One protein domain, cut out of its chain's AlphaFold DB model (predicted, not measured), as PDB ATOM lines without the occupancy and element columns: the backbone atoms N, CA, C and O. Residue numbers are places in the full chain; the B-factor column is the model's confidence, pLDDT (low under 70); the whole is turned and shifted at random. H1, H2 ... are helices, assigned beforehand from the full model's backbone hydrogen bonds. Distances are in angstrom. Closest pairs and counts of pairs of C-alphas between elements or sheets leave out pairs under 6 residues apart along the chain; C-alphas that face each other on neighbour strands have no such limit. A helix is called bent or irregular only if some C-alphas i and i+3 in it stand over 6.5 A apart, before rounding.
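AT A GLANCE: This is residues 38 to 207 of the 538 residues of an uncharacterized protein of Saccharomycodes ludwigii (UniProt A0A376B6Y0). Three pairs of helices, H1 with H2, H4 with H5 and H7 with H8a, are set round a middle of loops through which residues 151 to 166 pass; in each pair the two run side by side the same way. The long last helix, H8, bends into arms H8a and H8b, and short H3 and H6 belong to no pair. The printed part has 170 residues, with eight named helices, H1 to H8 in chain order, and no named strand: all helix, 87 residues in helices. It is compact, with a radius of gyration of the C-alphas of 16.7 A and spans of 49 by 35 by 33 A.

HOW THE PARTS SIT: Start at H8, residues 188 to 207, assigned by its hydrogen bonds as one helix but bent: C-alphas 197 and 200 are 7.7 A apart, and arms H8a, 188 to 197, and H8b, 200 to 207, stand at a steep tilt of 63 degrees. H8a touches H7, residues 167 to 176, at 33 degrees, only just shallow; closest are the C-alphas of Val 167 and Lys 188, 5.5 A. H8b only just touches H3, residues 93 to 98, with 3 pairs of C-alphas within 8 A, the closest Tyr 95 and Tyr 200, 6.6 A. H4, residues 113 to 122, touches H5, residues 132 to 141, at a shallow tilt of 31 degrees; closest are the C-alphas of Val 113 and Lys 132, 5.8 A. H6, residues 143 to 150, is close to H5 but not clearly touching: the closest C-alphas, Leu 139 and Ile 146, are 7.9 A apart. H1, residues 40 to 49, touches H2, residues 63 to 75, at a shallow tilt of 31 degrees; closest are the C-alphas of Ser 40 and Leu 63, 5.7 A. H1 and H8a are apart. The helix packing is mostly aligned, with 3 of 4 touching pairs at a shallow tilt. Every O i to N i+4 pair is within hydrogen-bond range in H1, H2, H4, H5, H6, H7, H8a and H8b; H3 has 0 of 2, but 3 of 3 O i to N i+3 pairs.

IN THESE COORDINATES: Find C-alpha 40 at (173.931, 179.930, 81.009), where H1 begins; it runs 14.2 A, and H2 18.2 A. H4 spans 14.3 A, H5, H7 and H8a 14.2 A each. H8b ends at C-alpha 207, (185.592, 152.431, 87.576).

THE WHOLE: The C-alphas farthest apart, Asp 77 and Asp 128, are 51.6 A apart. The printed part has no cut. The links H1 to H2, H2 to H3, H3 to H4, H6 to H7 and H7 to H8 are long. Look for low confidence, pLDDT under 70, at residues 74 to 101.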
ATOM      1  N   TRP A  38     170.342 172.884  81.137       86.50
ATOM      2  CA  TRP A  38     171.625 173.573  81.233       86.50
ATOM      3  C   TRP A  38     171.450 175.026  81.664       86.50
ATOM      4  O   TRP A  38     170.505 175.717  81.282       86.50
ATOM      5  N   THR A  39     172.392 175.499  82.472       89.75
ATOM      6  CA  THR A  39     172.499 176.906  82.856       89.75
ATOM      7  C   THR A  39     173.202 177.715  81.768       89.75
ATOM      8  O   THR A  39     173.865 177.172  80.885       89.75
ATOM      9  N   SER A  40     173.134 179.045  81.867       89.56
ATOM     10  CA  SER A  40     173.931 179.930  81.009       89.56
ATOM     11  C   SER A  40     175.432 179.640  81.097       89.56
ATOM     12  O   SER A  40     176.115 179.754  80.089       89.56
ATOM     13  N   ASN A  41     175.947 179.236  82.265       88.94
ATOM     14  CA  ASN A  41     177.367 178.907  82.408       88.94
ATOM     15  C   ASN A  41     177.723 177.612  81.671       88.94
ATOM     16  O   ASN A  41     178.735 177.583  80.983       88.94
ATOM     17  N   ASP A  42     176.871 176.586  81.756       87.94
ATOM     18  CA  ASP A  42     177.086 175.328  81.029       87.94
ATOM     19  C   ASP A  42     177.137 175.574  79.513       87.94
ATOM     20  O   ASP A  42     178.011 175.059  78.823       87.94
ATOM     21  N   LEU A  43     176.232 176.415  78.997       87.75
ATOM     22  CA  LEU A  43     176.206 176.794  77.582       87.75
ATOM     23  C   LEU A  43     177.432 177.611  77.174       87.75
ATOM     24  O   LEU A  43     177.988 177.369  76.109       87.75
ATOM     25  N   ILE A  44     177.845 178.578  77.999       88.06
ATOM     26  CA  ILE A  44     179.029 179.398  77.717       88.06
ATOM     27  C   ILE A  44     180.268 178.514  77.607       88.06
ATOM     28  O   ILE A  44     181.010 178.636  76.635       88.06
ATOM     29  N   ASP A  45     180.476 177.624  78.575       84.81
ATOM     30  CA  ASP A  45     181.647 176.751  78.590       84.81
ATOM     31  C   ASP A  45     181.615 175.773  77.410       84.81
ATOM     32  O   ASP A  45     182.609 175.652  76.701       84.81
ATOM     33  N   TYR A  46     180.453 175.184  77.101       84.44
ATOM     34  CA  TYR A  46     180.289 174.350  75.908       84.44
ATOM     35  C   TYR A  46     180.663 175.085  74.623       84.44
ATOM     36  O   TYR A  46     181.465 174.592  73.836       84.44
ATOM     37  N   ILE A  47     180.104 176.276  74.404       84.88
ATOM     38  CA  ILE A  47     180.358 177.057  73.191       84.88
ATOM     39  C   ILE A  47     181.855 177.368  73.072       84.88
ATOM     40  O   ILE A  47     182.404 177.202  71.986       84.88
ATOM     41  N   LYS A  48     182.532 177.745  74.168       83.38
ATOM     42  CA  LYS A  48     183.990 177.975  74.169       83.38
ATOM     43  C   LYS A  48     184.769 176.718  73.796       83.38
ATOM     44  O   LYS A  48     185.616 176.775  72.909       83.38
ATOM     45  N   ASP A  49     184.449 175.597  74.438       78.19
ATOM     46  CA  ASP A  49     185.124 174.315  74.216       78.19
ATOM     47  C   ASP A  49     184.985 173.834  72.759       78.19
ATOM     48  O   ASP A  49     185.865 173.153  72.236       78.19
ATOM     49  N   HIS A  50     183.915 174.249  72.074       76.44
ATOM     50  CA  HIS A  50     183.607 173.858  70.696       76.44
ATOM     51  C   HIS A  50     183.940 174.952  69.666       76.44
ATOM     52  O   HIS A  50     183.453 174.920  68.535       76.44
ATOM     53  N   GLY A  51     184.789 175.920  70.035       76.56
ATOM     54  CA  GLY A  51     185.312 176.938  69.118       76.56
ATOM     55  C   GLY A  51     184.328 178.058  68.772       76.56
ATOM     56  O   GLY A  51     184.540 178.799  67.811       76.56
ATOM     57  N   GLY A  52     183.248 178.193  69.537       79.62
ATOM     58  CA  GLY A  52     182.351 179.332  69.453       79.62
ATOM     59  C   GLY A  52     183.019 180.612  69.950       79.62
ATOM     60  O   GLY A  52     183.797 180.615  70.905       79.62
ATOM     61  N   VAL A  53     182.700 181.719  69.284       77.56
ATOM     62  CA  VAL A  53     183.272 183.035  69.572       77.56
ATOM     63  C   VAL A  53     182.223 183.894  70.264       77.56
ATOM     64  O   VAL A  53     181.089 184.017  69.795       77.56
ATOM     65  N   PHE A  54     182.619 184.512  71.371       82.12
ATOM     66  CA  PHE A  54     181.810 185.496  72.074       82.12
ATOM     67  C   PHE A  54     182.231 186.908  71.664       82.12
ATOM     68  O   PHE A  54     183.401 187.172  71.413       82.12
ATOM     69  N   ASP A  55     181.259 187.813  71.573       80.88
ATOM     70  CA  ASP A  55     181.525 189.240  71.397       80.88
ATOM     71  C   ASP A  55     181.983 189.828  72.736       80.88
ATOM     72  O   ASP A  55     181.177 189.990  73.655       80.88
ATOM     73  N   ASP A  56     183.272 190.154  72.825       72.00
ATOM     74  CA  ASP A  56     183.913 190.726  74.013       72.00
ATOM     75  C   ASP A  56     183.320 192.084  74.429       72.00
ATOM     76  O   ASP A  56     183.535 192.539  75.551       72.00
ATOM     77  N   LYS A  57     182.560 192.749  73.546       78.81
ATOM     78  CA  LYS A  57     181.876 194.020  73.843       78.81
ATOM     79  C   LYS A  57     180.514 193.829  74.505       78.81
ATOM     80  O   LYS A  57     179.869 194.816  74.859       78.81
ATOM     81  N   LYS A  58     180.042 192.588  74.631       80.50
ATOM     82  CA  LYS A  58     178.730 192.275  75.189       80.50
ATOM     83  C   LYS A  58     178.852 191.825  76.639       80.50
ATOM     84  O   LYS A  58     179.287 190.715  76.922       80.50
ATOM     85  N   ASP A  59     178.345 192.657  77.546       73.75
ATOM     86  CA  ASP A  59     178.440 192.421  78.992       73.75
ATOM     87  C   ASP A  59     177.730 191.140  79.459       73.75
ATOM     88  O   ASP A  59     178.158 190.506  80.425       73.75
ATOM     89  N   LYS A  60     176.610 190.766  78.817       82.06
ATOM     90  CA  LYS A  60     175.816 189.577  79.173       82.06
ATOM     91  C   LYS A  60     175.129 188.958  77.964       82.06
ATOM     92  O   LYS A  60     174.509 189.654  77.163       82.06
ATOM     93  N   TRP A  61     175.163 187.632  77.908       86.94
ATOM     94  CA  TRP A  61     174.423 186.821  76.947       86.94
ATOM     95  C   TRP A  61     173.136 186.302  77.583       86.94
ATOM     96  O   TRP A  61     173.159 185.763  78.692       86.94
ATOM     97  N   SER A  62     172.002 186.476  76.902       89.56
ATOM     98  CA  SER A  62     170.743 185.882  77.354       89.56
ATOM     99  C   SER A  62     170.741 184.371  77.114       89.56
ATOM    100  O   SER A  62     171.421 183.863  76.221       89.56
ATOM    101  N   LEU A  63     169.944 183.641  77.897       87.88
ATOM    102  CA  LEU A  63     169.825 182.189  77.759       87.88
ATOM    103  C   LEU A  63     169.402 181.774  76.340       87.88
ATOM    104  O   LEU A  63     169.924 180.803  75.807       87.88
ATOM    105  N   GLU A  64     168.497 182.527  75.718       88.81
ATOM    106  CA  GLU A  64     168.007 182.229  74.370       88.81
ATOM    107  C   GLU A  64     169.072 182.472  73.292       88.81
ATOM    108  O   GLU A  64     169.186 181.689  72.351       88.81
ATOM    109  N   GLU A  65     169.923 183.487  73.451       90.44
ATOM    110  CA  GLU A  65     171.057 183.703  72.544       90.44
ATOM    111  C   GLU A  65     172.108 182.599  72.672       90.44
ATOM    112  O   GLU A  65     172.627 182.131  71.661       90.44
ATOM    113  N   LEU A  66     172.386 182.148  73.898       91.19
ATOM    114  CA  LEU A  66     173.304 181.037  74.151       91.19
ATOM    115  C   LEU A  66     172.770 179.726  73.567       91.19
ATOM    116  O   LEU A  66     173.505 179.009  72.896       91.19
ATOM    117  N   LYS A  67     171.478 179.434  73.756       88.81
ATOM    118  CA  LYS A  67     170.830 178.278  73.121       88.81
ATOM    119  C   LYS A  67     170.911 178.362  71.603       88.81
ATOM    120  O   LYS A  67     171.193 177.359  70.957       88.81
ATOM    121  N   LYS A  68     170.694 179.546  71.026       87.25
ATOM    122  CA  LYS A  68     170.816 179.746  69.582       87.25
ATOM    123  C   LYS A  68     172.235 179.441  69.096       87.25
ATOM    124  O   LYS A  68     172.381 178.650  68.176       87.25
ATOM    125  N   GLN A  69     173.262 179.995  69.743       86.50
ATOM    126  CA  GLN A  69     174.656 179.707  69.386       86.50
ATOM    127  C   GLN A  69     175.008 178.225  69.532       86.50
ATOM    128  O   GLN A  69     175.668 177.667  68.660       86.50
ATOM    129  N   PHE A  70     174.535 177.579  70.601       84.69
ATOM    130  CA  PHE A  70     174.647 176.133  70.766       84.69
ATOM    131  C   PHE A  70     174.063 175.398  69.549       84.69
ATOM    132  O   PHE A  70     174.749 174.589  68.926       84.69
ATOM    133  N   TYR A  71     172.825 175.717  69.152       82.06
ATOM    134  CA  TYR A  71     172.192 175.077  67.999       82.06
ATOM    135  C   TYR A  71     172.935 175.352  66.690       82.06
ATOM    136  O   TYR A  71     173.127 174.423  65.910       82.06
ATOM    137  N   ASP A  72     173.390 176.583  66.464       81.44
ATOM    138  CA  ASP A  72     174.148 176.959  65.267       81.44
ATOM    139  C   ASP A  72     175.460 176.154  65.158       81.44
ATOM    140  O   ASP A  72     175.785 175.650  64.083       81.44
ATOM    141  N   LEU A  73     176.174 175.950  66.275       75.38
ATOM    142  CA  LEU A  73     177.377 175.108  66.331       75.38
ATOM    143  C   LEU A  73     177.065 173.635  66.045       75.38
ATOM    144  O   LEU A  73     177.758 172.996  65.252       75.38
ATOM    145  N   THR A  74     176.004 173.098  66.654       68.88
ATOM    146  CA  THR A  74     175.627 171.684  66.481       68.88
ATOM    147  C   THR A  74     175.084 171.354  65.088       68.88
ATOM    148  O   THR A  74     175.229 170.218  64.641       68.88
ATOM    149  N   ASN A  75     174.495 172.329  64.385       66.38
ATOM    150  CA  ASN A  75     173.842 172.138  63.085       66.38
ATOM    151  C   ASN A  75     174.694 172.573  61.876       66.38
ATOM    152  O   ASN A  75     174.211 172.495  60.747       66.38
ATOM    153  N   SER A  76     175.929 173.058  62.063       58.84
ATOM    154  CA  SER A  76     176.731 173.556  60.935       58.84
ATOM    155  C   SER A  76     177.212 172.438  59.988       58.84
ATOM    156  O   SER A  76     177.654 171.364  60.402       58.84
ATOM    157  N   ASP A  77     177.172 172.733  58.686       46.97
ATOM    158  CA  ASP A  77     177.441 171.833  57.552       46.97
ATOM    159  C   ASP A  77     178.859 171.218  57.491       46.97
ATOM    160  O   ASP A  77     179.108 170.335  56.669       46.97
ATOM    161  N   ASN A  78     179.789 171.633  58.356       48.50
ATOM    162  CA  ASN A  78     181.117 171.016  58.474       48.50
ATOM    163  C   ASN A  78     181.099 169.688  59.259       48.50
ATOM    164  O   ASN A  78     182.120 169.008  59.330       48.50
ATOM    165  N   ASN A  79     179.941 169.284  59.796       48.91
ATOM    166  CA  ASN A  79     179.732 168.031  60.532       48.91
ATOM    167  C   ASN A  79     178.989 166.961  59.688       48.91
ATOM    168  O   ASN A  79     178.174 166.186  60.185       48.91
ATOM    169  N   LYS A  80     179.248 166.932  58.370       40.09
ATOM    170  CA  LYS A  80     178.503 166.174  57.336       40.09
ATOM    171  C   LYS A  80     178.746 164.657  57.256       40.09
ATOM    172  O   LYS A  80     178.428 164.054  56.238       40.09
ATOM    173  N   ASN A  81     179.202 164.018  58.331       35.56
ATOM    174  CA  ASN A  81     179.136 162.559  58.469       35.56
ATOM    175  C   ASN A  81     178.233 162.195  59.657       35.56
ATOM    176  O   ASN A  81     178.709 161.797  60.706       35.56
ATOM    177  N   GLY A  82     176.927 162.385  59.452       31.25
ATOM    178  CA  GLY A  82     175.822 161.656  60.081       31.25
ATOM    179  C   GLY A  82     175.898 161.323  61.576       31.25
ATOM    180  O   GLY A  82     176.313 160.230  61.930       31.25
ATOM    181  N   GLY A  83     175.277 162.170  62.402       34.31
ATOM    182  CA  GLY A  83     174.758 161.782  63.717       34.31
ATOM    183  C   GLY A  83     175.358 162.570  64.879       34.31
ATOM    184  O   GLY A  83     176.561 162.640  65.037       34.31
ATOM    185  N   TRP A  84     174.483 163.196  65.665       45.44
ATOM    186  CA  TRP A  84     174.635 163.554  67.081       45.44
ATOM    187  C   TRP A  84     176.057 163.447  67.685       45.44
ATOM    188  O   TRP A  84     176.552 162.347  67.906       45.44
ATOM    189  N   PHE A  85     176.639 164.604  68.036       44.88
ATOM    190  CA  PHE A  85     177.936 164.778  68.716       44.88
ATOM    191  C   PHE A  85     179.105 164.015  68.056       44.88
ATOM    192  O   PHE A  85     179.639 163.066  68.628       44.88
ATOM    193  N   HIS A  86     179.542 164.454  66.870       39.53
ATOM    194  CA  HIS A  86     180.854 164.085  66.324       39.53
ATOM    195  C   HIS A  86     181.890 165.184  66.593       39.53
ATOM    196  O   HIS A  86     181.658 166.370  66.355       39.53
ATOM    197  N   THR A  87     183.023 164.744  67.142       46.12
ATOM    198  CA  THR A  87     183.893 165.477  68.067       46.12
ATOM    199  C   THR A  87     185.326 165.433  67.536       46.12
ATOM    200  O   THR A  87     186.176 164.656  67.964       46.12
ATOM    201  N   ASN A  88     185.611 166.227  66.502       38.34
ATOM    202  CA  ASN A  88     186.888 166.100  65.790       38.34
ATOM    203  C   ASN A  88     188.087 166.747  66.506       38.34
ATOM    204  O   ASN A  88     189.218 166.459  66.120       38.34
ATOM    205  N   ASN A  89     187.882 167.553  67.558       41.94
ATOM    206  CA  ASN A  89     188.974 168.322  68.175       41.94
ATOM    207  C   ASN A  89     189.244 168.037  69.665       41.94
ATOM    208  O   ASN A  89     190.312 168.405  70.148       41.94
ATOM    209  N   LEU A  90     188.377 167.300  70.368       41.19
ATOM    210  CA  LEU A  90     188.627 166.817  71.732       41.19
ATOM    211  C   LEU A  90     188.335 165.312  71.787       41.19
ATOM    212  O   LEU A  90     187.188 164.876  71.735       41.19
ATOM    213  N   LYS A  91     189.380 164.482  71.898       40.34
ATOM    214  CA  LYS A  91     189.290 163.003  71.921       40.34
ATOM    215  C   LYS A  91     188.609 162.408  73.183       40.34
ATOM    216  O   LYS A  91     188.852 161.248  73.501       40.34
ATOM    217  N   GLY A  92     187.756 163.159  73.888       42.44
ATOM    218  CA  GLY A  92     187.165 162.789  75.188       42.44
ATOM    219  C   GLY A  92     185.641 162.897  75.311       42.44
ATOM    220  O   GLY A  92     185.092 162.600  76.369       42.44
ATOM    221  N   GLU A  93     184.930 163.306  74.263       50.81
ATOM    222  CA  GLU A  93     183.524 163.743  74.356       50.81
ATOM    223  C   GLU A  93     182.461 162.623  74.288       50.81
ATOM    224  O   GLU A  93     181.284 162.872  74.032       50.81
ATOM    225  N   SER A  94     182.817 161.373  74.591       50.44
ATOM    226  CA  SER A  94     181.837 160.276  74.695       50.44
ATOM    227  C   SER A  94     180.824 160.462  75.838       50.44
ATOM    228  O   SER A  94     179.754 159.861  75.800       50.44
ATOM    229  N   TYR A  95     181.099 161.317  76.832       54.62
ATOM    230  CA  TYR A  95     180.146 161.581  77.921       54.62
ATOM    231  C   TYR A  95     178.949 162.427  77.487       54.62
ATOM    232  O   TYR A  95     177.874 162.306  78.072       54.62
ATOM    233  N   LEU A  96     179.101 163.245  76.439       52.88
ATOM    234  CA  LEU A  96     177.989 163.998  75.860       52.88
ATOM    235  C   LEU A  96     177.004 163.075  75.133       52.88
ATOM    236  O   LEU A  96     175.822 163.384  75.078       52.88
ATOM    237  N   ALA A  97     177.425 161.890  74.678       49.03
ATOM    238  CA  ALA A  97     176.493 160.850  74.228       49.03
ATOM    239  C   ALA A  97     175.644 160.272  75.383       49.03
ATOM    240  O   ALA A  97     174.590 159.686  75.145       49.03
ATOM    241  N   ASN A  98     176.073 160.479  76.635       51.19
ATOM    242  CA  ASN A  98     175.402 160.053  77.865       51.19
ATOM    243  C   ASN A  98     174.804 161.235  78.659       51.19
ATOM    244  O   ASN A  98     174.541 161.142  79.857       51.19
ATOM    245  N   CYS A  99     174.565 162.358  77.980       45.59
ATOM    246  CA  CYS A  99     174.062 163.638  78.490       45.59
ATOM    247  C   CYS A  99     172.695 163.613  79.220       45.59
ATOM    248  O   CYS A  99     172.203 164.659  79.651       45.59
ATOM    249  N   GLY A 100     172.072 162.442  79.377       50.69
ATOM    250  CA  GLY A 100     170.952 162.228  80.293       50.69
ATOM    251  C   GLY A 100     171.370 162.024  81.755       50.69
ATOM    252  O   GLY A 100     170.542 162.223  82.645       50.69
ATOM    253  N   ASN A 101     172.632 161.657  82.000       67.19
ATOM    254  CA  ASN A 101     173.158 161.312  83.317       67.19
ATOM    255  C   ASN A 101     173.993 162.448  83.918       67.19
ATOM    256  O   ASN A 101     174.570 163.279  83.218       67.19
ATOM    257  N   SER A 102     174.011 162.504  85.246       84.19
ATOM    258  CA  SER A 102     174.707 163.538  86.007       84.19
ATOM    259  C   SER A 102     176.219 163.359  85.882       84.19
ATOM    260  O   SER A 102     176.719 162.241  85.996       84.19
ATOM    261  N   ILE A 103     176.988 164.445  85.735       87.81
ATOM    262  CA  ILE A 103     178.457 164.324  85.740       87.81
ATOM    263  C   ILE A 103     178.983 163.849  87.096       87.81
ATOM    264  O   ILE A 103     180.060 163.274  87.171       87.81
ATOM    265  N   TYR A 104     178.206 164.023  88.170       91.12
ATOM    266  CA  TYR A 104     178.557 163.535  89.506       91.12
ATOM    267  C   TYR A 104     178.650 162.006  89.583       91.12
ATOM    268  O   TYR A 104     179.188 161.490  90.559       91.12
ATOM    269  N   ASP A 105     178.149 161.285  88.576       84.62
ATOM    270  CA  ASP A 105     178.231 159.827  88.520       84.62
ATOM    271  C   ASP A 105     179.600 159.310  88.067       84.62
ATOM    272  O   ASP A 105     179.889 158.140  88.316       84.62
ATOM    273  N   TRP A 106     180.424 160.161  87.439       87.31
ATOM    274  CA  TRP A 106     181.710 159.762  86.850       87.31
ATOM    275  C   TRP A 106     182.859 160.767  87.053       87.31
ATOM    276  O   TRP A 106     184.025 160.382  87.118       87.31
ATOM    277  N   LEU A 107     182.579 162.073  87.143       92.12
ATOM    278  CA  LEU A 107     183.589 163.143  87.086       92.12
ATOM    279  C   LEU A 107     184.673 162.999  88.152       92.12
ATOM    280  O   LEU A 107     185.847 163.244  87.889       92.12
ATOM    281  N   PHE A 108     184.263 162.594  89.346       94.12
ATOM    282  CA  PHE A 108     185.097 162.616  90.539       94.12
ATOM    283  C   PHE A 108     185.849 161.301  90.786       94.12
ATOM    284  O   PHE A 108     186.699 161.241  91.668       94.12
ATOM    285  N   ASP A 109     185.589 160.239  90.017       90.12
ATOM    286  CA  ASP A 109     186.130 158.905  90.330       90.12
ATOM    287  C   ASP A 109     187.645 158.803  90.145       90.12
ATOM    288  O   ASP A 109     188.327 158.062  90.859       90.12
ATOM    289  N   SER A 110     188.187 159.582  89.209       91.88
ATOM    290  CA  SER A 110     189.626 159.678  88.962       91.88
ATOM    291  C   SER A 110     190.335 160.723  89.828       91.88
ATOM    292  O   SER A 110     191.525 160.959  89.649       91.88
ATOM    293  N   TRP A 111     189.627 161.378  90.750       94.25
ATOM    294  CA  TRP A 111     190.230 162.374  91.632       94.25
ATOM    295  C   TRP A 111     190.895 161.704  92.831       94.25
ATOM    296  O   TRP A 111     190.447 160.654  93.306       94.25
ATOM    297  N   ASP A 112     191.933 162.348  93.349       91.19
ATOM    298  CA  ASP A 112     192.601 161.923  94.573       91.19
ATOM    299  C   ASP A 112     191.781 162.334  95.800       91.19
ATOM    300  O   ASP A 112     191.059 163.340  95.788       91.19
ATOM    301  N   VAL A 113     191.918 161.587  96.901       91.25
ATOM    302  CA  VAL A 113     191.220 161.874  98.171       91.25
ATOM    303  C   VAL A 113     191.424 163.327  98.624       91.25
ATOM    304  O   VAL A 113     190.483 163.971  99.091       91.25
ATOM    305  N   SER A 114     192.624 163.884  98.444       91.12
ATOM    306  CA  SER A 114     192.926 165.276  98.799       91.12
ATOM    307  C   SER A 114     192.115 166.296  97.997       91.12
ATOM    308  O   SER A 114     191.617 167.263  98.578       91.12
ATOM    309  N   ASP A 115     191.951 166.080  96.690       93.25
ATOM    310  CA  ASP A 115     191.206 166.994  95.820       93.25
ATOM    311  C   ASP A 115     189.700 166.895  96.084       93.25
ATOM    312  O   ASP A 115     189.012 167.917  96.138       93.25
ATOM    313  N   LEU A 116     189.193 165.686  96.361       94.50
ATOM    314  CA  LEU A 116     187.806 165.466  96.784       94.50
ATOM    315  C   LEU A 116     187.485 166.210  98.088       94.50
ATOM    316  O   LEU A 116     186.491 166.939  98.155       94.50
ATOM    317  N   LYS A 117     188.340 166.080  99.116       93.75
ATOM    318  CA  LYS A 117     188.174 166.789 100.399       93.75
ATOM    319  C   LYS A 117     188.200 168.301 100.202       93.75
ATOM    320  O   LYS A 117     187.337 169.008 100.724       93.75
ATOM    321  N   LYS A 118     189.162 168.808  99.426       93.12
ATOM    322  CA  LYS A 118     189.278 170.240  99.127       93.12
ATOM    323  C   LYS A 118     188.009 170.773  98.459       93.12
ATOM    324  O   LYS A 118     187.455 171.770  98.915       93.12
ATOM    325  N   PHE A 119     187.515 170.079  97.438       95.12
ATOM    326  CA  PHE A 119     186.332 170.495  96.691       95.12
ATOM    327  C   PHE A 119     185.041 170.440  97.527       95.12
ATOM    328  O   PHE A 119     184.197 171.337  97.428       95.12
ATOM    329  N   LEU A 120     184.883 169.438  98.400       95.44
ATOM    330  CA  LEU A 120     183.772 169.384  99.359       95.44
ATOM    331  C   LEU A 120     183.813 170.561 100.348       95.44
ATOM    332  O   LEU A 120     182.793 171.230 100.550       95.44
ATOM    333  N   ASN A 121     184.995 170.873 100.886       94.00
ATOM    334  CA  ASN A 121     185.196 171.994 101.806       94.00
ATOM    335  C   ASN A 121     184.877 173.346 101.151       94.00
ATOM    336  O   ASN A 121     184.162 174.163 101.734       94.00
ATOM    337  N   GLU A 122     185.324 173.566  99.912       93.06
ATOM    338  CA  GLU A 122     185.000 174.764  99.118       93.06
ATOM    339  C   GLU A 122     183.486 174.929  98.911       93.06
ATOM    340  O   GLU A 122     182.958 176.044  98.913       93.06
ATOM    341  N   ASN A 123     182.761 173.812  98.824       94.88
ATOM    342  CA  ASN A 123     181.306 173.779  98.712       94.88
ATOM    343  C   ASN A 123     180.569 173.752 100.061       94.88
ATOM    344  O   ASN A 123     179.345 173.563 100.102       94.88
ATOM    345  N   LYS A 124     181.284 174.007 101.165       94.75
ATOM    346  CA  LYS A 124     180.744 174.058 102.532       94.75
ATOM    347  C   LYS A 124     180.059 172.745 102.915       94.75
ATOM    348  O   LYS A 124     178.927 172.747 103.418       94.75
ATOM    349  N   ILE A 125     180.692 171.628 102.577       95.12
ATOM    350  CA  ILE A 125     180.299 170.281 102.982       95.12
ATOM    351  C   ILE A 125     181.446 169.758 103.838       95.12
ATOM    352  O   ILE A 125     182.462 169.322 103.310       95.12
ATOM    353  N   ASP A 126     181.285 169.881 105.153       89.31
ATOM    354  CA  ASP A 126     182.283 169.423 106.114       89.31
ATOM    355  C   ASP A 126     182.204 167.901 106.250       89.31
ATOM    356  O   ASP A 126     181.140 167.344 106.542       89.31
ATOM    357  N   LEU A 127     183.318 167.236 105.963       90.69
ATOM    358  CA  LEU A 127     183.435 165.790 106.014       90.69
ATOM    359  C   LEU A 127     184.896 165.404 106.256       90.69
ATOM    360  O   LEU A 127     185.714 165.389 105.334       90.69
ATOM    361  N   ASP A 128     185.219 165.050 107.498       87.44
ATOM    362  CA  ASP A 128     186.549 164.556 107.840       87.44
ATOM    363  C   ASP A 128     186.624 163.033 107.712       87.44
ATOM    364  O   ASP A 128     186.421 162.273 108.658       87.44
ATOM    365  N   THR A 129     186.878 162.581 106.489       89.00
ATOM    366  CA  THR A 129     187.184 161.182 106.188       89.00
ATOM    367  C   THR A 129     188.238 161.107 105.091       89.00
ATOM    368  O   THR A 129     188.362 162.022 104.275       89.00
ATOM    369  N   ASN A 130     189.007 160.020 105.080       86.81
ATOM    370  CA  ASN A 130     189.902 159.667 103.972       86.81
ATOM    371  C   ASN A 130     189.318 158.531 103.119       86.81
ATOM    372  O   ASN A 130     189.983 158.015 102.230       86.81
ATOM    373  N   ASP A 131     188.079 158.127 103.400       87.44
ATOM    374  CA  ASP A 131     187.365 157.126 102.627       87.44
ATOM    375  C   ASP A 131     186.861 157.733 101.314       87.44
ATOM    376  O   ASP A 131     185.919 158.534 101.301       87.44
ATOM    377  N   LYS A 132     187.497 157.342 100.204       89.69
ATOM    378  CA  LYS A 132     187.167 157.837  98.866       89.69
ATOM    379  C   LYS A 132     185.702 157.584  98.508       89.69
ATOM    380  O   LYS A 132     185.035 158.494  98.024       89.69
ATOM    381  N   THR A 133     185.179 156.397  98.800       85.81
ATOM    382  CA  THR A 133     183.785 156.033  98.521       85.81
ATOM    383  C   THR A 133     182.817 156.945  99.275       85.81
ATOM    384  O   THR A 133     181.891 157.490  98.678       85.81
ATOM    385  N   THR A 134     183.080 157.219 100.554       88.94
ATOM    386  CA  THR A 134     182.264 158.139 101.368       88.94
ATOM    387  C   THR A 134     182.305 159.572 100.825       88.94
ATOM    388  O   THR A 134     181.277 160.253 100.784       88.94
ATOM    389  N   LEU A 135     183.472 160.043 100.371       93.81
ATOM    390  CA  LEU A 135     183.616 161.362  99.744       93.81
ATOM    391  C   LEU A 135     182.815 161.448  98.433       93.81
ATOM    392  O   LEU A 135     182.088 162.419  98.215       93.81
ATOM    393  N   LEU A 136     182.887 160.417  97.584       92.31
ATOM    394  CA  LEU A 136     182.126 160.329  96.331       92.31
ATOM    395  C   LEU A 136     180.611 160.286  96.582       92.31
ATOM    396  O   LEU A 136     179.847 160.992  95.918       92.31
ATOM    397  N   GLU A 137     180.153 159.523  97.574       89.19
ATOM    398  CA  GLU A 137     178.745 159.502  97.985       89.19
ATOM    399  C   GLU A 137     178.274 160.873  98.480       89.19
ATOM    400  O   GLU A 137     177.181 161.329  98.122       89.19
ATOM    401  N   ALA A 138     179.104 161.569  99.261       94.44
ATOM    402  CA  ALA A 138     178.805 162.917  99.722       94.44
ATOM    403  C   ALA A 138     178.668 163.900  98.551       94.44
ATOM    404  O   ALA A 138     177.735 164.709  98.551       94.44
ATOM    405  N   LEU A 139     179.524 163.800  97.529       95.31
ATOM    406  CA  LEU A 139     179.415 164.599  96.304       95.31
ATOM    407  C   LEU A 139     178.096 164.331  95.575       95.31
ATOM    408  O   LEU A 139     177.365 165.275  95.266       95.31
ATOM    409  N   LYS A 140     177.738 163.058  95.369       92.81
ATOM    410  CA  LYS A 140     176.481 162.669  94.705       92.81
ATOM    411  C   LYS A 140     175.256 163.173  95.469       92.81
ATOM    412  O   LYS A 140     174.384 163.828  94.889       92.81
ATOM    413  N   LYS A 141     175.218 162.954  96.790       93.94
ATOM    414  CA  LYS A 141     174.124 163.387  97.679       93.94
ATOM    415  C   LYS A 141     173.949 164.908  97.705       93.94
ATOM    416  O   LYS A 141     172.825 165.392  97.822       93.94
ATOM    417  N   ASN A 142     175.042 165.660  97.580       96.06
ATOM    418  CA  ASN A 142     175.035 167.122  97.605       96.06
ATOM    419  C   ASN A 142     175.085 167.771  96.210       96.06
ATOM    420  O   ASN A 142     175.204 168.994  96.124       96.06
ATOM    421  N   SER A 143     174.940 166.997  95.131       94.12
ATOM    422  CA  SER A 143     175.061 167.463  93.738       94.12
ATOM    423  C   SER A 143     174.256 168.730  93.442       94.12
ATOM    424  O   SER A 143     174.793 169.684  92.891       94.12
ATOM    425  N   LYS A 144     172.997 168.814  93.893       92.62
ATOM    426  CA  LYS A 144     172.159 170.017  93.721       92.62
ATOM    427  C   LYS A 144     172.743 171.262  94.398       92.62
ATOM    428  O   LYS A 144     172.726 172.336  93.805       92.62
ATOM    429  N   LYS A 145     173.248 171.127  95.630       95.19
ATOM    430  CA  LYS A 145     173.852 172.233  96.396       95.19
ATOM    431  C   LYS A 145     175.151 172.695  95.737       95.19
ATOM    432  O   LYS A 145     175.356 173.893  95.583       95.19
ATOM    433  N   ILE A 146     175.994 171.748  95.333       95.75
ATOM    434  CA  ILE A 146     177.267 172.028  94.660       95.75
ATOM    435  C   ILE A 146     177.003 172.723  93.318       95.75
ATOM    436  O   ILE A 146     177.524 173.807  93.078       95.75
ATOM    437  N   SER A 147     176.121 172.168  92.485       94.00
ATOM    438  CA  SER A 147     175.745 172.765  91.199       94.00
ATOM    439  C   SER A 147     175.186 174.181  91.368       94.00
ATOM    440  O   SER A 147     175.587 175.090  90.647       94.00
ATOM    441  N   ALA A 148     174.338 174.417  92.377       93.25
ATOM    442  CA  ALA A 148     173.835 175.755  92.684       93.25
ATOM    443  C   ALA A 148     174.955 176.734  93.090       93.25
ATOM    444  O   ALA A 148     174.976 177.860  92.598       93.25
ATOM    445  N   ASN A 149     175.904 176.308  93.933       94.00
ATOM    446  CA  ASN A 149     177.056 177.130  94.326       94.00
ATOM    447  C   ASN A 149     177.957 177.483  93.135       94.00
ATOM    448  O   ASN A 149     178.464 178.600  93.055       94.00
ATOM    449  N   LEU A 150     178.148 176.544  92.207       93.19
ATOM    450  CA  LEU A 150     178.937 176.757  90.993       93.19
ATOM    451  C   LEU A 150     178.148 177.512  89.910       93.19
ATOM    452  O   LEU A 150     178.731 178.053  88.968       93.19
ATOM    453  N   GLY A 151     176.823 177.595  90.040       92.62
ATOM    454  CA  GLY A 151     175.936 178.136  89.017       92.62
ATOM    455  C   GLY A 151     175.905 177.272  87.756       92.62
ATOM    456  O   GLY A 151     175.828 177.822  86.662       92.62
ATOM    457  N   THR A 152     176.026 175.955  87.904       91.12
ATOM    458  CA  THR A 152     175.981 174.950  86.832       91.12
ATOM    459  C   THR A 152     174.760 174.052  87.017       91.12
ATOM    460  O   THR A 152     174.109 174.069  88.064       91.12
ATOM    461  N   ALA A 153     174.428 173.243  86.012       88.50
ATOM    462  CA  ALA A 153     173.338 172.276  86.115       88.50
ATOM    463  C   ALA A 153     173.786 170.899  86.626       88.50
ATOM    464  O   ALA A 153     172.964 170.123  87.114       88.50
ATOM    465  N   GLY A 154     175.082 170.581  86.530       87.50
ATOM    466  CA  GLY A 154     175.614 169.254  86.861       87.50
ATOM    467  C   GLY A 154     175.507 168.213  85.745       87.50
ATOM    468  O   GLY A 154     175.697 167.031  86.009       87.50
ATOM    469  N   TYR A 155     175.210 168.640  84.516       83.62
ATOM    470  CA  TYR A 155     175.169 167.774  83.328       83.62
ATOM    471  C   TYR A 155     176.292 168.080  82.331       83.62
ATOM    472  O   TYR A 155     176.624 167.233  81.508       83.62
ATOM    473  N   TYR A 156     176.888 169.272  82.421       84.06
ATOM    474  CA  TYR A 156     178.054 169.660  81.642       84.06
ATOM    475  C   TYR A 156     179.265 169.844  82.550       84.06
ATOM    476  O   TYR A 156     179.163 170.419  83.637       84.06
ATOM    477  N   MET A 157     180.420 169.363  82.096       84.94
ATOM    478  CA  MET A 157     181.683 169.501  82.808       84.94
ATOM    479  C   MET A 157     182.274 170.903  82.595       84.94
ATOM    480  O   MET A 157     183.209 171.101  81.827       84.94
ATOM    481  N   SER A 158     181.710 171.882  83.301       85.44
ATOM    482  CA  SER A 158     182.244 173.245  83.380       85.44
ATOM    483  C   SER A 158     183.655 173.280  83.990       85.44
ATOM    484  O   SER A 158     183.961 172.525  84.919       85.44
ATOM    485  N   ASP A 159     184.487 174.235  83.565       85.06
ATOM    486  CA  ASP A 159     185.810 174.507  84.161       85.06
ATOM    487  C   ASP A 159     185.717 174.767  85.669       85.06
ATOM    488  O   ASP A 159     186.632 174.466  86.436       85.06
ATOM    489  N   LYS A 160     184.559 175.260  86.123       90.00
ATOM    490  CA  LYS A 160     184.277 175.552  87.529       90.00
ATOM    491  C   LYS A 160     184.475 174.363  88.457       90.00
ATOM    492  O   LYS A 160     184.825 174.581  89.614       90.00
ATOM    493  N   TYR A 161     184.284 173.138  87.971       92.25
ATOM    494  CA  TYR A 161     184.539 171.942  88.768       92.25
ATOM    495  C   TYR A 161     186.029 171.763  89.074       92.25
ATOM    496  O   TYR A 161     186.369 171.313  90.156       92.25
ATOM    497  N   LEU A 162     186.919 172.171  88.168       91.50
ATOM    498  CA  LEU A 162     188.369 171.996  88.290       91.50
ATOM    499  C   LEU A 162     189.109 173.289  88.669       91.50
ATOM    500  O   LEU A 162     190.329 173.286  88.811       91.50
ATOM    501  N   ASN A 163     188.406 174.404  88.873       85.56
ATOM    502  CA  ASN A 163     189.029 175.707  89.129       85.56
ATOM    503  C   ASN A 163     189.986 175.718  90.329       85.56
ATOM    504  O   ASN A 163     190.995 176.431  90.300       85.56
ATOM    505  N   SER A 164     189.697 174.931  91.367       86.19
ATOM    506  CA  SER A 164     190.537 174.842  92.560       86.19
ATOM    507  C   SER A 164     191.784 173.981  92.391       86.19
ATOM    508  O   SER A 164     192.653 173.992  93.271       86.19
ATOM    509  N   TRP A 165     191.929 173.285  91.265       93.31
ATOM    510  CA  TRP A 165     193.131 172.525  90.969       93.31
ATOM    511  C   TRP A 165     194.293 173.474  90.667       93.31
ATOM    512  O   TRP A 165     194.170 174.471  89.943       93.31
ATOM    513  N   SER A 166     195.434 173.181  91.285       93.50
ATOM    514  CA  SER A 166     196.691 173.878  91.017       93.50
ATOM    515  C   SER A 166     197.334 173.349  89.730       93.50
ATOM    516  O   SER A 166     196.950 172.287  89.239       93.50
ATOM    517  N   VAL A 167     198.330 174.066  89.193       95.25
ATOM    518  CA  VAL A 167     199.167 173.553  88.089       95.25
ATOM    519  C   VAL A 167     199.758 172.190  88.467       95.25
ATOM    520  O   VAL A 167     199.678 171.254  87.677       95.25
ATOM    521  N   ASP A 168     200.235 172.043  89.705       94.44
ATOM    522  CA  ASP A 168     200.776 170.779  90.210       94.44
ATOM    523  C   ASP A 168     199.712 169.679  90.294       94.44
ATOM    524  O   ASP A 168     199.975 168.558  89.874       94.44
ATOM    525  N   SER A 169     198.494 169.981  90.761       94.31
ATOM    526  CA  SER A 169     197.380 169.013  90.795       94.31
ATOM    527  C   SER A 169     197.050 168.495  89.391       94.31
ATOM    528  O   SER A 169     196.934 167.288  89.185       94.31
ATOM    529  N   LEU A 170     196.964 169.396  88.403       95.69
ATOM    530  CA  LEU A 170     196.705 169.033  87.006       95.69
ATOM    531  C   LEU A 170     197.834 168.156  86.440       95.69
ATOM    532  O   LEU A 170     197.565 167.106  85.858       95.69
ATOM    533  N   LYS A 171     199.102 168.540  86.655       96.38
ATOM    534  CA  LYS A 171     200.268 167.744  86.232       96.38
ATOM    535  C   LYS A 171     200.307 166.375  86.910       96.38
ATOM    536  O   LYS A 171     200.584 165.374  86.250       96.38
ATOM    537  N   ASN A 172     200.021 166.313  88.207       94.06
ATOM    538  CA  ASN A 172     200.009 165.072  88.978       94.06
ATOM    539  C   ASN A 172     198.946 164.107  88.463       94.06
ATOM    540  O   ASN A 172     199.257 162.939  88.247       94.06
ATOM    541  N   TRP A 173     197.737 164.595  88.182       94.88
ATOM    542  CA  TRP A 173     196.680 163.777  87.595       94.88
ATOM    543  C   TRP A 173     197.078 163.243  86.211       94.88
ATOM    544  O   TRP A 173     196.997 162.038  85.963       94.88
ATOM    545  N   LEU A 174     197.607 164.102  85.329       94.75
ATOM    546  CA  LEU A 174     198.083 163.684  84.003       94.75
ATOM    547  C   LEU A 174     199.185 162.613  84.108       94.75
ATOM    548  O   LEU A 174     199.142 161.611  83.394       94.75
ATOM    549  N   ASN A 175     200.132 162.785  85.035       94.38
ATOM    550  CA  ASN A 175     201.200 161.820  85.300       94.38
ATOM    551  C   ASN A 175     200.666 160.495  85.876       94.38
ATOM    552  O   ASN A 175     201.048 159.430  85.385       94.38
ATOM    553  N   LYS A 176     199.757 160.542  86.865       89.25
ATOM    554  CA  LYS A 176     199.120 159.364  87.492       89.25
ATOM    555  C   LYS A 176     198.461 158.474  86.440       89.25
ATOM    556  O   LYS A 176     198.662 157.260  86.435       89.25
ATOM    557  N   TYR A 177     197.761 159.092  85.492       86.31
ATOM    558  CA  TYR A 177     197.047 158.396  84.422       86.31
ATOM    559  C   TYR A 177     197.838 158.260  83.117       86.31
ATOM    560  O   TYR A 177     197.295 157.813  82.107       86.31
ATOM    561  N   LYS A 178     199.142 158.568  83.143       90.94
ATOM    562  CA  LYS A 178     200.081 158.382  82.023       90.94
ATOM    563  C   LYS A 178     199.643 159.097  80.737       90.94
ATOM    564  O   LYS A 178     199.944 158.640  79.630       90.94
ATOM    565  N   ILE A 179     198.954 160.227  80.876       87.38
ATOM    566  CA  ILE A 179     198.582 161.097  79.763       87.38
ATOM    567  C   ILE A 179     199.825 161.878  79.339       87.38
ATOM    568  O   ILE A 179     200.511 162.478  80.163       87.38
ATOM    569  N   LYS A 180     200.152 161.850  78.046       91.06
ATOM    570  CA  LYS A 180     201.335 162.544  77.523       91.06
ATOM    571  C   LYS A 180     201.092 164.051  77.491       91.06
ATOM    572  O   LYS A 180     200.147 164.503  76.854       91.06
ATOM    573  N   PHE A 181     201.992 164.810  78.104       93.62
ATOM    574  CA  PHE A 181     202.054 166.268  78.019       93.62
ATOM    575  C   PHE A 181     203.511 166.736  78.164       93.62
ATOM    576  O   PHE A 181     204.379 165.962  78.579       93.62
ATOM    577  N   ASP A 182     203.786 167.986  77.800       94.00
ATOM    578  CA  ASP A 182     205.089 168.608  78.042       94.00
ATOM    579  C   ASP A 182     205.249 168.924  79.536       94.00
ATOM    580  O   ASP A 182     204.494 169.715  80.093       94.00
ATOM    581  N   GLN A 183     206.241 168.325  80.195       91.75
ATOM    582  CA  GLN A 183     206.472 168.507  81.634       91.75
ATOM    583  C   GLN A 183     206.836 169.959  82.003       91.75
ATOM    584  O   GLN A 183     206.618 170.370  83.146       91.75
ATOM    585  N   GLN A 184     207.345 170.739  81.042       94.06
ATOM    586  CA  GLN A 184     207.654 172.166  81.199       94.06
ATOM    587  C   GLN A 184     206.432 173.074  80.980       94.06
ATOM    588  O   GLN A 184     206.530 174.289  81.121       94.06
ATOM    589  N   LEU A 185     205.270 172.515  80.624       93.62
ATOM    590  CA  LEU A 185     204.046 173.286  80.442       93.62
ATOM    591  C   LEU A 185     203.533 173.800  81.792       93.62
ATOM    592  O   LEU A 185     203.030 173.018  82.592       93.62
ATOM    593  N   ASP A 186     203.600 175.111  82.014       94.88
ATOM    594  CA  ASP A 186     203.091 175.771  83.233       94.88
ATOM    595  C   ASP A 186     201.801 176.578  83.003       94.88
ATOM    596  O   ASP A 186     201.268 177.217  83.911       94.88
ATOM    597  N   ASP A 187     201.265 176.536  81.784       95.94
ATOM    598  CA  ASP A 187     199.994 177.166  81.440       95.94
ATOM    599  C   ASP A 187     198.826 176.348  82.016       95.94
ATOM    600  O   ASP A 187     198.479 175.274  81.510       95.94
ATOM    601  N   LYS A 188     198.216 176.871  83.088       94.19
ATOM    602  CA  LYS A 188     197.082 176.237  83.773       94.19
ATOM    603  C   LYS A 188     195.926 175.931  82.818       94.19
ATOM    604  O   LYS A 188     195.323 174.872  82.961       94.19
ATOM    605  N   GLN A 189     195.619 176.819  81.871       90.44
ATOM    606  CA  GLN A 189     194.472 176.635  80.983       90.44
ATOM    607  C   GLN A 189     194.721 175.479  80.013       90.44
ATOM    608  O   GLN A 189     193.875 174.604  79.869       90.44
ATOM    609  N   LYS A 190     195.922 175.401  79.431       91.38
ATOM    610  CA  LYS A 190     196.287 174.282  78.543       91.38
ATOM    611  C   LYS A 190     196.318 172.940  79.273       91.38
ATOM    612  O   LYS A 190     195.908 171.921  78.723       91.38
ATOM    613  N   LEU A 191     196.796 172.920  80.519       94.12
ATOM    614  CA  LEU A 191     196.750 171.717  81.355       94.12
ATOM    615  C   LEU A 191     195.308 171.318  81.689       94.12
ATOM    616  O   LEU A 191     194.975 170.136  81.635       94.12
ATOM    617  N   LEU A 192     194.450 172.290  81.999       91.12
ATOM    618  CA  LEU A 192     193.032 172.069  82.259       91.12
ATOM    619  C   LEU A 192     192.324 171.464  81.040       91.12
ATOM    620  O   LEU A 192     191.608 170.476  81.185       91.12
ATOM    621  N   GLU A 193     192.570 171.997  79.844       86.31
ATOM    622  CA  GLU A 193     192.044 171.461  78.583       86.31
ATOM    623  C   GLU A 193     192.478 170.006  78.356       86.31
ATOM    624  O   GLU A 193     191.653 169.157  78.016       86.31
ATOM    625  N   LEU A 194     193.752 169.681  78.616       88.88
ATOM    626  CA  LEU A 194     194.250 168.303  78.544       88.88
ATOM    627  C   LEU A 194     193.540 167.378  79.538       88.88
ATOM    628  O   LEU A 194     193.196 166.252  79.178       88.88
ATOM    629  N   VAL A 195     193.301 167.830  80.771       91.06
ATOM    630  CA  VAL A 195     192.546 167.051  81.763       91.06
ATOM    631  C   VAL A 195     191.109 166.839  81.291       91.06
ATOM    632  O   VAL A 195     190.668 165.694  81.215       91.06
ATOM    633  N   LYS A 196     190.396 167.898  80.886       87.56
ATOM    634  CA  LYS A 196     189.017 167.812  80.371       87.56
ATOM    635  C   LYS A 196     188.894 166.842  79.198       87.56
ATOM    636  O   LYS A 196     187.971 166.033  79.165       87.56
ATOM    637  N   ALA A 197     189.861 166.858  78.283       82.12
ATOM    638  CA  ALA A 197     189.883 165.974  77.122       82.12
ATOM    639  C   ALA A 197     190.064 164.482  77.466       82.12
ATOM    640  O   ALA A 197     189.835 163.639  76.602       82.12
ATOM    641  N   ASN A 198     190.490 164.132  78.685       84.69
ATOM    642  CA  ASN A 198     190.807 162.747  79.061       84.69
ATOM    643  C   ASN A 198     190.017 162.234  80.275       84.69
ATOM    644  O   ASN A 198     189.853 161.024  80.428       84.69
ATOM    645  N   ILE A 199     189.521 163.117  81.142       88.81
ATOM    646  CA  ILE A 199     189.003 162.754  82.466       88.81
ATOM    647  C   ILE A 199     187.803 161.820  82.440       88.81
ATOM    648  O   ILE A 199     187.737 160.923  83.270       88.81
ATOM    649  N   TYR A 200     186.902 161.947  81.464       84.81
ATOM    650  CA  TYR A 200     185.793 161.006  81.336       84.81
ATOM    651  C   TYR A 200     186.279 159.571  81.109       84.81
ATOM    652  O   TYR A 200     185.921 158.666  81.857       84.81
ATOM    653  N   GLN A 201     187.134 159.384  80.102       78.75
ATOM    654  CA  GLN A 201     187.689 158.079  79.742       78.75
ATOM    655  C   GLN A 201     188.528 157.499  80.880       78.75
ATOM    656  O   GLN A 201     188.448 156.312  81.187       78.75
ATOM    657  N   VAL A 202     189.301 158.351  81.553       85.56
ATOM    658  CA  VAL A 202     190.080 157.955  82.724       85.56
ATOM    659  C   VAL A 202     189.174 157.530  83.881       85.56
ATOM    660  O   VAL A 202     189.440 156.495  84.489       85.56
ATOM    661  N   SER A 203     188.108 158.274  84.178       87.06
ATOM    662  CA  SER A 203     187.141 157.915  85.218       87.06
ATOM    663  C   SER A 203     186.413 156.611  84.896       87.06
ATOM    664  O   SER A 203     186.364 155.724  85.743       87.06
ATOM    665  N   GLU A 204     185.917 156.441  83.667       79.81
ATOM    666  CA  GLU A 204     185.251 155.206  83.236       79.81
ATOM    667  C   GLU A 204     186.195 153.999  83.313       79.81
ATOM    668  O   GLU A 204     185.845 152.960  83.874       79.81
ATOM    669  N   ASN A 205     187.424 154.140  82.809       78.88
ATOM    670  CA  ASN A 205     188.431 153.091  82.910       78.88
ATOM    671  C   ASN A 205     188.791 152.791  84.373       78.88
ATOM    672  O   ASN A 205     188.929 151.627  84.735       78.88
ATOM    673  N   THR A 206     188.892 153.813  85.226       83.50
ATOM    674  CA  THR A 206     189.135 153.644  86.666       83.50
ATOM    675  C   THR A 206     188.013 152.822  87.303       83.50
ATOM    676  O   THR A 206     188.292 151.798  87.921       83.50
ATOM    677  N   GLN A 207     186.745 153.193  87.083       82.50
ATOM    678  CA  GLN A 207     185.592 152.431  87.576       82.50
ATOM    679  C   GLN A 207     185.601 150.978  87.082       82.50
ATOM    680  O   GLN A 207     185.413 150.059  87.877       82.50
TER     681      GLN A 207